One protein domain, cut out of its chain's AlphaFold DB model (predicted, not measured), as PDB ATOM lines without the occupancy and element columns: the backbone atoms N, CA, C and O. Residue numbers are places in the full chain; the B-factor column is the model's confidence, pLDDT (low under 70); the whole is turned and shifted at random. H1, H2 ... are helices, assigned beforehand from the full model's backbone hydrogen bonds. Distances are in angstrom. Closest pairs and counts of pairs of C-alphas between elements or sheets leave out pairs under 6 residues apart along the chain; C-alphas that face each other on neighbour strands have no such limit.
ATOM      1  N   PHE A 354     196.817 190.740 182.406       74.38
ATOM      2  CA  PHE A 354     198.141 191.013 182.970       74.38
ATOM      3  C   PHE A 354     198.630 192.428 182.630       74.38
ATOM      4  O   PHE A 354     199.088 193.154 183.508       74.38
ATOM      5  N   VAL A 355     198.468 192.843 181.371       76.00
ATOM      6  CA  VAL A 355     198.857 194.179 180.900       76.00
ATOM      7  C   VAL A 355     197.999 195.263 181.560       76.00
ATOM      8  O   VAL A 355     198.529 196.266 182.027       76.00
ATOM      9  N   GLU A 356     196.687 195.046 181.669       77.50
ATOM     10  CA  GLU A 356     195.749 195.957 182.337       77.50
ATOM     11  C   GLU A 356     196.055 196.105 183.831       77.50
ATOM     12  O   GLU A 356     196.045 197.224 184.344       77.50
ATOM     13  N   ARG A 357     196.400 195.009 184.527       79.31
ATOM     14  CA  ARG A 357     196.911 195.077 185.905       79.31
ATOM     15  C   ARG A 357     198.194 195.897 185.974       79.31
ATOM     16  O   ARG A 357     198.300 196.762 186.835       79.31
ATOM     17  N   GLY A 358     199.125 195.684 185.044       81.62
ATOM     18  CA  GLY A 358     200.344 196.487 184.930       81.62
ATOM     19  C   GLY A 358     200.048 197.981 184.785       81.62
ATOM     20  O   GLY A 358     200.629 198.788 185.503       81.62
ATOM     21  N   PHE A 359     199.089 198.360 183.934       82.81
ATOM     22  CA  PHE A 359     198.656 199.754 183.808       82.81
ATOM     23  C   PHE A 359     198.021 200.298 185.085       82.81
ATOM     24  O   PHE A 359     198.300 201.438 185.444       82.81
ATOM     25  N   SER A 360     197.212 199.498 185.784       83.75
ATOM     26  CA  SER A 360     196.628 199.898 187.065       83.75
ATOM     27  C   SER A 360     197.714 200.185 188.096       83.75
ATOM     28  O   SER A 360     197.711 201.255 188.698       83.75
ATOM     29  N   ILE A 361     198.694 199.291 188.251       83.19
ATOM     30  CA  ILE A 361     199.757 199.507 189.237       83.19
ATOM     31  C   ILE A 361     200.651 200.678 188.821       83.19
ATOM     32  O   ILE A 361     201.032 201.499 189.652       83.19
ATOM     33  N   ASN A 362     200.943 200.809 187.525       84.81
ATOM     34  CA  ASN A 362     201.677 201.962 187.021       84.81
ATOM     35  C   ASN A 362     200.927 203.260 187.327       84.81
ATOM     36  O   ASN A 362     201.564 204.215 187.746       84.81
ATOM     37  N   SER A 363     199.597 203.289 187.185       85.25
ATOM     38  CA  SER A 363     198.792 204.479 187.485       85.25
ATOM     39  C   SER A 363     198.890 204.927 188.944       85.25
ATOM     40  O   SER A 363     198.837 206.125 189.205       85.25
ATOM     41  N   GLU A 364     199.129 203.999 189.875       83.75
ATOM     42  CA  GLU A 364     199.394 204.303 191.288       83.75
ATOM     43  C   GLU A 364     200.821 204.831 191.526       83.75
ATOM     44  O   GLU A 364     201.078 205.493 192.529       83.75
ATOM     45  N   CYS A 365     201.751 204.560 190.604       81.69
ATOM     46  CA  CYS A 365     203.156 204.969 190.685       81.69
ATOM     47  C   CYS A 365     203.477 206.248 189.890       81.69
ATOM     48  O   CYS A 365     204.620 206.713 189.939       81.69
ATOM     49  N   LEU A 366     202.519 206.785 189.126       84.56
ATOM     50  CA  LEU A 366     202.729 207.951 188.268       84.56
ATOM     51  C   LEU A 366     202.778 209.244 189.086       84.56
ATOM     52  O   LEU A 366     201.845 209.578 189.813       84.56
ATOM     53  N   ILE A 367     203.855 210.004 188.895       84.25
ATOM     54  CA  ILE A 367     204.035 211.344 189.462       84.25
ATOM     55  C   ILE A 367     204.179 212.348 188.310       84.25
ATOM     56  O   ILE A 367     204.758 212.041 187.266       84.25
ATOM     57  N   GLU A 368     203.641 213.556 188.476       82.62
ATOM     58  CA  GLU A 368     203.769 214.618 187.473       82.62
ATOM     59  C   GLU A 368     205.250 214.942 187.199       82.62
ATOM     60  O   GLU A 368     206.067 215.005 188.119       82.62
ATOM     61  N   ASN A 369     205.606 215.142 185.924       84.75
ATOM     62  CA  ASN A 369     206.982 215.392 185.464       84.75
ATOM     63  C   ASN A 369     207.996 214.273 185.787       84.75
ATOM     64  O   ASN A 369     209.206 214.507 185.808       84.75
ATOM     65  N   GLN A 370     207.527 213.044 186.014       87.69
ATOM     66  CA  GLN A 370     208.391 211.886 186.211       87.69
ATOM     67  C   GLN A 370     209.056 211.439 184.899       87.69
ATOM     68  O   GLN A 370     208.414 211.317 183.857       87.69
ATOM     69  N   HIS A 371     210.355 211.138 184.959       85.56
ATOM     70  CA  HIS A 371     211.066 210.491 183.857       85.56
ATOM     71  C   HIS A 371     210.709 209.000 183.761       85.56
ATOM     72  O   HIS A 371     210.537 208.338 184.783       85.56
ATOM     73  N   GLU A 372     210.690 208.447 182.546       85.88
ATOM     74  CA  GLU A 372     210.444 207.015 182.298       85.88
ATOM     75  C   GLU A 372     211.360 206.110 183.140       85.88
ATOM     76  O   GLU A 372     210.888 205.173 183.780       85.88
ATOM     77  N   GLU A 373     212.650 206.448 183.229       85.44
ATOM     78  CA  GLU A 373     213.639 205.736 184.053       85.44
ATOM     79  C   GLU A 373     213.203 205.619 185.523       85.44
ATOM     80  O   GLU A 373     213.376 204.574 186.151       85.44
ATOM     81  N   SER A 374     212.600 206.678 186.072       86.69
ATOM     82  CA  SER A 374     212.112 206.695 187.451       86.69
ATOM     83  C   SER A 374     210.899 205.784 187.633       86.69
ATOM     84  O   SER A 374     210.796 205.118 188.661       86.69
ATOM     85  N   LEU A 375     209.993 205.730 186.651       86.88
ATOM     86  CA  LEU A 375     208.845 204.821 186.686       86.88
ATOM     87  C   LEU A 375     209.307 203.359 186.634       86.88
ATOM     88  O   LEU A 375     208.856 202.542 187.436       86.88
ATOM     89  N   VAL A 376     210.253 203.042 185.743       88.50
ATOM     90  CA  VAL A 376     210.855 201.702 185.640       88.50
ATOM     91  C   VAL A 376     211.529 201.302 186.954       88.50
ATOM     92  O   VAL A 376     211.312 200.189 187.435       88.50
ATOM     93  N   ALA A 377     212.296 202.203 187.573       87.50
ATOM     94  CA  ALA A 377     212.960 201.926 188.848       87.50
ATOM     95  C   ALA A 377     211.957 201.674 189.989       87.50
ATOM     96  O   ALA A 377     212.111 200.710 190.738       87.50
ATOM     97  N   LEU A 378     210.901 202.490 190.106       87.81
ATOM     98  CA  LEU A 378     209.837 202.266 191.093       87.81
ATOM     99  C   LEU A 378     209.130 200.930 190.871       87.81
ATOM    100  O   LEU A 378     208.860 200.214 191.835       87.81
ATOM    101  N   ARG A 379     208.879 200.561 189.610       88.44
ATOM    102  CA  ARG A 379     208.257 199.280 189.271       88.44
ATOM    103  C   ARG A 379     209.124 198.097 189.699       88.44
ATOM    104  O   ARG A 379     208.609 197.167 190.309       88.44
ATOM    105  N   GLN A 380     210.433 198.165 189.455       89.19
ATOM    106  CA  GLN A 380     211.387 197.147 189.910       89.19
ATOM    107  C   GLN A 380     211.403 197.008 191.437       89.19
ATOM    108  O   GLN A 380     211.453 195.893 191.950       89.19
ATOM    109  N   ILE A 381     211.341 198.129 192.164       87.88
ATOM    110  CA  ILE A 381     211.263 198.119 193.629       87.88
ATOM    111  C   ILE A 381     209.958 197.464 194.084       87.88
ATOM    112  O   ILE A 381     209.997 196.567 194.922       87.88
ATOM    113  N   TYR A 382     208.822 197.876 193.517       88.44
ATOM    114  CA  TYR A 382     207.514 197.303 193.834       88.44
ATOM    115  C   TYR A 382     207.506 195.785 193.624       88.44
ATOM    116  O   TYR A 382     207.141 195.044 194.534       88.44
ATOM    117  N   ASP A 383     207.961 195.317 192.460       87.56
ATOM    118  CA  ASP A 383     207.995 193.889 192.133       87.56
ATOM    119  C   ASP A 383     208.941 193.113 193.058       87.56
ATOM    120  O   ASP A 383     208.613 192.006 193.484       87.56
ATOM    121  N   GLY A 384     210.075 193.709 193.443       88.94
ATOM    122  CA  GLY A 384     210.985 193.133 194.433       88.94
ATOM    123  C   GLY A 384     210.361 193.001 195.825       88.94
ATOM    124  O   GLY A 384     210.524 191.969 196.472       88.94
ATOM    125  N   VAL A 385     209.613 194.013 196.280       89.56
ATOM    126  CA  VAL A 385     208.899 193.985 197.570       89.56
ATOM    127  C   VAL A 385     207.797 192.928 197.559       89.56
ATOM    128  O   VAL A 385     207.693 192.145 198.499       89.56
ATOM    129  N   VAL A 386     206.993 192.879 196.494       87.62
ATOM    130  CA  VAL A 386     205.935 191.869 196.343       87.62
ATOM    131  C   VAL A 386     206.534 190.464 196.293       87.62
ATOM    132  O   VAL A 386     206.055 189.577 196.995       87.62
ATOM    133  N   GLY A 387     207.614 190.269 195.531       87.00
ATOM    134  CA  GLY A 387     208.319 188.990 195.442       87.00
ATOM    135  C   GLY A 387     208.935 188.524 196.766       87.00
ATOM    136  O   GLY A 387     209.094 187.324 196.966       87.00
ATOM    137  N   ALA A 388     209.236 189.445 197.684       89.06
ATOM    138  CA  ALA A 388     209.710 189.115 199.025       89.06
ATOM    139  C   ALA A 388     208.593 188.665 199.988       89.06
ATOM    140  O   ALA A 388     208.912 188.210 201.078       89.06
ATOM    141  N   GLY A 389     207.311 188.769 199.609       89.94
ATOM    142  CA  GLY A 389     206.164 188.525 200.500       89.94
ATOM    143  C   GLY A 389     205.554 189.801 201.090       89.94
ATOM    144  O   GLY A 389     204.554 189.752 201.802       89.94
ATOM    145  N   GLY A 390     206.101 190.965 200.734       90.19
ATOM    146  CA  GLY A 390     205.700 192.268 201.248       90.19
ATOM    147  C   GLY A 390     206.844 192.975 201.967       90.19
ATOM    148  O   GLY A 390     207.953 192.464 202.104       90.19
ATOM    149  N   ILE A 391     206.580 194.195 202.434       89.12
ATOM    150  CA  ILE A 391     207.632 195.050 203.002       89.12
ATOM    151  C   ILE A 391     208.215 194.508 204.313       89.12
ATOM    152  O   ILE A 391     209.379 194.758 204.606       89.12
ATOM    153  N   ASN A 392     207.423 193.748 205.073       90.75
ATOM    154  CA  ASN A 392     207.851 193.162 206.344       90.75
ATOM    155  C   ASN A 392     208.825 191.992 206.151       90.75
ATOM    156  O   ASN A 392     209.668 191.760 207.013       90.75
ATOM    157  N   ASP A 393     208.732 191.300 205.015       92.12
ATOM    158  CA  ASP A 393     209.545 190.125 204.690       92.12
ATOM    159  C   ASP A 393     210.767 190.487 203.824       92.12
ATOM    160  O   ASP A 393     211.623 189.651 203.525       92.12
ATOM    161  N   LEU A 394     210.893 191.763 203.441       90.00
ATOM    162  CA  LEU A 394     212.014 192.255 202.655       90.00
ATOM    163  C   LEU A 394     213.302 192.288 203.490       90.00
ATOM    164  O   LEU A 394     213.505 193.145 204.353       90.00
ATOM    165  N   VAL A 395     214.242 191.407 203.154       89.88
ATOM    166  CA  VAL A 395     215.564 191.379 203.788       89.88
ATOM    167  C   VAL A 395     216.458 192.486 203.225       89.88
ATOM    168  O   VAL A 395     216.933 192.421 202.089       89.88
ATOM    169  N   ILE A 396     216.760 193.493 204.048       89.31
ATOM    170  CA  ILE A 396     217.700 194.562 203.689       89.31
ATOM    171  C   ILE A 396     219.137 194.033 203.773       89.31
ATOM    172  O   ILE A 396     219.692 193.817 204.852       89.31
ATOM    173  N   THR A 397     219.770 193.849 202.617       91.88
ATOM    174  CA  THR A 397     221.147 193.343 202.549       91.88
ATOM    175  C   THR A 397     222.185 194.445 202.801       91.88
ATOM    176  O   THR A 397     221.970 195.624 202.515       91.88
ATOM    177  N   LYS A 398     223.388 194.064 203.261       93.56
ATOM    178  CA  LYS A 398     224.531 194.997 203.387       93.56
ATOM    179  C   LYS A 398     224.886 195.674 202.057       93.56
ATOM    180  O   LYS A 398     225.289 196.834 202.054       93.56
ATOM    181  N   SER A 399     224.710 194.961 200.941       92.38
ATOM    182  CA  SER A 399     224.908 195.501 199.593       92.38
ATOM    183  C   SER A 399     223.966 196.677 199.324       92.38
ATOM    184  O   SER A 399     224.425 197.745 198.930       92.38
ATOM    185  N   MET A 400     222.674 196.533 199.646       89.56
ATOM    186  CA  MET A 400     221.684 197.609 199.501       89.56
ATOM    187  C   MET A 400     222.032 198.825 200.364       89.56
ATOM    188  O   MET A 400     221.981 199.955 199.886       89.56
ATOM    189  N   ILE A 401     222.462 198.608 201.612       92.25
ATOM    190  CA  ILE A 401     222.880 199.697 202.511       92.25
ATOM    191  C   ILE A 401     224.080 200.453 201.927       92.25
ATOM    192  O   ILE A 401     224.077 201.683 201.872       92.25
ATOM    193  N   ASN A 402     225.103 199.732 201.460       92.69
ATOM    194  CA  ASN A 402     226.273 200.346 200.833       92.69
ATOM    195  C   ASN A 402     225.917 201.065 199.526       92.69
ATOM    196  O   ASN A 402     226.478 202.120 199.234       92.69
ATOM    197  N   PHE A 403     224.971 200.531 198.758       88.19
ATOM    198  CA  PHE A 403     224.477 201.160 197.541       88.19
ATOM    199  C   PHE A 403     223.805 202.510 197.835       88.19
ATOM    200  O   PHE A 403     224.127 203.506 197.188       88.19
ATOM    201  N   VAL A 404     222.943 202.571 198.857       89.19
ATOM    202  CA  VAL A 404     222.280 203.814 199.294       89.19
ATOM    203  C   VAL A 404     223.286 204.825 199.844       89.19
ATOM    204  O   VAL A 404     223.212 206.003 199.494       89.19
ATOM    205  N   LYS A 405     224.270 204.384 200.640       92.62
ATOM    206  CA  LYS A 405     225.336 205.263 201.160       92.62
ATOM    207  C   LYS A 405     226.119 205.974 200.050       92.62
ATOM    208  O   LYS A 405     226.537 207.108 200.239       92.62
ATOM    209  N   ASN A 406     226.276 205.335 198.890       92.69
ATOM    210  CA  ASN A 406     226.974 205.894 197.729       92.69
ATOM    211  C   ASN A 406     226.046 206.598 196.719       92.69
ATOM    212  O   ASN A 406     226.488 206.967 195.631       92.69
ATOM    213  N   SER A 407     224.762 206.783 197.042       88.88
ATOM    214  CA  SER A 407     223.764 207.338 196.114       88.88
ATOM    215  C   SER A 407     224.124 208.731 195.596       88.88
ATOM    216  O   SER A 407     223.970 208.987 194.403       88.88
ATOM    217  N   HIS A 408     224.665 209.604 196.453       90.00
ATOM    218  CA  HIS A 408     225.061 210.956 196.060       90.00
ATOM    219  C   HIS A 408     226.186 210.956 195.015       90.00
ATOM    220  O   HIS A 408     226.065 211.613 193.985       90.00
ATOM    221  N   ASN A 409     227.237 210.158 195.224       92.75
ATOM    222  CA  ASN A 409     228.338 210.045 194.263       92.75
ATOM    223  C   ASN A 409     227.844 209.509 192.913       92.75
ATOM    224  O   ASN A 409     228.152 210.072 191.869       92.75
ATOM    225  N   ARG A 410     226.982 208.483 192.930       87.31
ATOM    226  CA  ARG A 410     226.387 207.921 191.706       87.31
ATOM    227  C   ARG A 410     225.488 208.923 190.983       87.31
ATOM    228  O   ARG A 410     225.439 208.922 189.756       87.31
ATOM    229  N   TYR A 411     224.785 209.781 191.724       87.44
ATOM    230  CA  TYR A 411     224.012 210.879 191.148       87.44
ATOM    231  C   TYR A 411     224.916 211.891 190.434       87.44
ATOM    232  O   TYR A 411     224.616 212.273 189.303       87.44
ATOM    233  N   LEU A 412     226.039 212.281 191.045       92.44
ATOM    234  CA  LEU A 412     227.013 213.182 190.419       92.44
ATOM    235  C   LEU A 412     227.600 212.574 189.138       92.44
ATOM    236  O   LEU A 412     227.565 213.217 188.090       92.44
ATOM    237  N   GLU A 413     228.022 211.307 189.180       92.19
ATOM    238  CA  GLU A 413     228.510 210.580 187.998       92.19
ATOM    239  C   GLU A 413     227.452 210.484 186.884       92.19
ATOM    240  O   GLU A 413     227.773 210.548 185.697       92.19
ATOM    241  N   ALA A 414     226.180 210.289 187.242       87.62
ATOM    242  CA  ALA A 414     225.087 210.250 186.274       87.62
ATOM    243  C   ALA A 414     224.828 211.633 185.655       87.62
ATOM    244  O   ALA A 414     224.542 211.729 184.461       87.62
ATOM    245  N   LEU A 415     224.951 212.707 186.442       89.25
ATOM    246  CA  LEU A 415     224.813 214.081 185.965       89.25
ATOM    247  C   LEU A 415     225.934 214.448 184.982       89.25
ATOM    248  O   LEU A 415     225.666 215.084 183.961       89.25
ATOM    249  N   GLU A 416     227.169 214.033 185.265       92.69
ATOM    250  CA  GLU A 416     228.304 214.213 184.354       92.69
ATOM    251  C   GLU A 416     228.110 213.442 183.051       92.69
ATOM    252  O   GLU A 416     228.171 214.050 181.980       92.69
ATOM    253  N   ARG A 417     227.736 212.158 183.128       89.62
ATOM    254  CA  ARG A 417     227.404 211.352 181.944       89.62
ATOM    255  C   ARG A 417     226.302 211.990 181.102       89.62
ATOM    256  O   ARG A 417     226.441 212.094 179.890       89.62
ATOM    257  N   ARG A 418     225.229 212.494 181.724       86.69
ATOM    258  CA  ARG A 418     224.150 213.195 181.000       86.69
ATOM    259  C   ARG A 418     224.649 214.452 180.284       86.69
ATOM    260  O   ARG A 418     224.224 214.707 179.158       86.69
ATOM    261  N   LYS A 419     225.551 215.228 180.900       90.56
ATOM    262  CA  LYS A 419     226.171 216.401 180.256       90.56
ATOM    263  C   LYS A 419     227.025 215.994 179.058       90.56
ATOM    264  O   LYS A 419     226.954 216.651 178.023       90.56
ATOM    265  N   GLU A 420     227.804 214.926 179.189       90.75
ATOM    266  CA  GLU A 420     228.653 214.404 178.117       90.75
ATOM    267  C   GLU A 420     227.815 213.894 176.940       90.75
ATOM    268  O   GLU A 420     227.963 214.393 175.827       90.75
ATOM    269  N   THR A 421     226.815 213.046 177.198       87.50
ATOM    270  CA  THR A 421     225.899 212.551 176.159       87.50
ATOM    271  C   THR A 421     225.123 213.683 175.474       87.50
ATOM    272  O   THR A 421     224.845 213.609 174.278       87.50
ATOM    273  N   SER A 422     224.757 214.751 176.198       86.25
ATOM    274  CA  SER A 422     224.128 215.929 175.582       86.25
ATOM    275  C   SER A 422     225.078 216.627 174.613       86.25
ATOM    276  O   SER A 422     224.681 216.938 173.492       86.25
ATOM    277  N   ARG A 423     226.342 216.828 175.010       89.94
ATOM    278  CA  ARG A 423     227.365 217.442 174.150       89.94
ATOM    279  C   ARG A 423     227.628 216.601 172.904       89.94
ATOM    280  O   ARG A 423     227.699 217.158 171.812       89.94
ATOM    281  N   GLU A 424     227.724 215.283 173.049       89.62
ATOM    282  CA  GLU A 424     227.892 214.356 171.923       89.62
ATOM    283  C   GLU A 424     226.703 214.412 170.957       89.62
ATOM    284  O   GLU A 424     226.890 214.471 169.743       89.62
ATOM    285  N   LYS A 425     225.469 214.455 171.478       86.75
ATOM    286  CA  LYS A 425     224.260 214.607 170.654       86.75
ATOM    287  C   LYS A 425     224.255 215.932 169.897       86.75
ATOM    288  O   LYS A 425     223.971 215.935 168.698       86.75
TER     289      LYS A 425
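This is residues 354 to 425 of the 469 residues of an uncharacterized protein of Araneus ventricosus (UniProt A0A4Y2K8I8). The longest helix, H4, and the short H3 make an arm, residues 396 to 425, that stands free of a small body where H1 and H2 meet in a corner. The contacts are few and the whole is an open, flat arch, 43 by 34 by 18 A. The printed part has 72 residues with four named helices, H1 to H4 in order, and no named strand; it is all helix and loose, with a radius of gyration of the C-alphas of 15.8 A.

H4, residues 407 to 425, is 26.5 A long and ends at C-alpha 425 (224.260, 214.607, 170.654). H3 is residues 398 to 405. H2, residues 372 to 387, is 22.4 A long. H1, residues 354 to 365, is 16.7 A long and begins at C-alpha 354 (198.141, 191.013, 182.970).

H3 and H4 meet only through their tight link. H2 is apart from H3 and H4. H1 touches H2 with residues 362 to 365 alone, the closest C-alphas being those of Cys 365 and Leu 375, 7.0 A apart. Their lines are only just about perpendicular, at 71 degrees. In H1, H2, H3 and H4 every O i to N i+4 pair is within hydrogen-bond range.

The C-alphas farthest apart, of Asn 392 and Glu 424, are 45.1 A apart. The printed part has no cut and no long link, and no printed residue is under 70 in pLDDT.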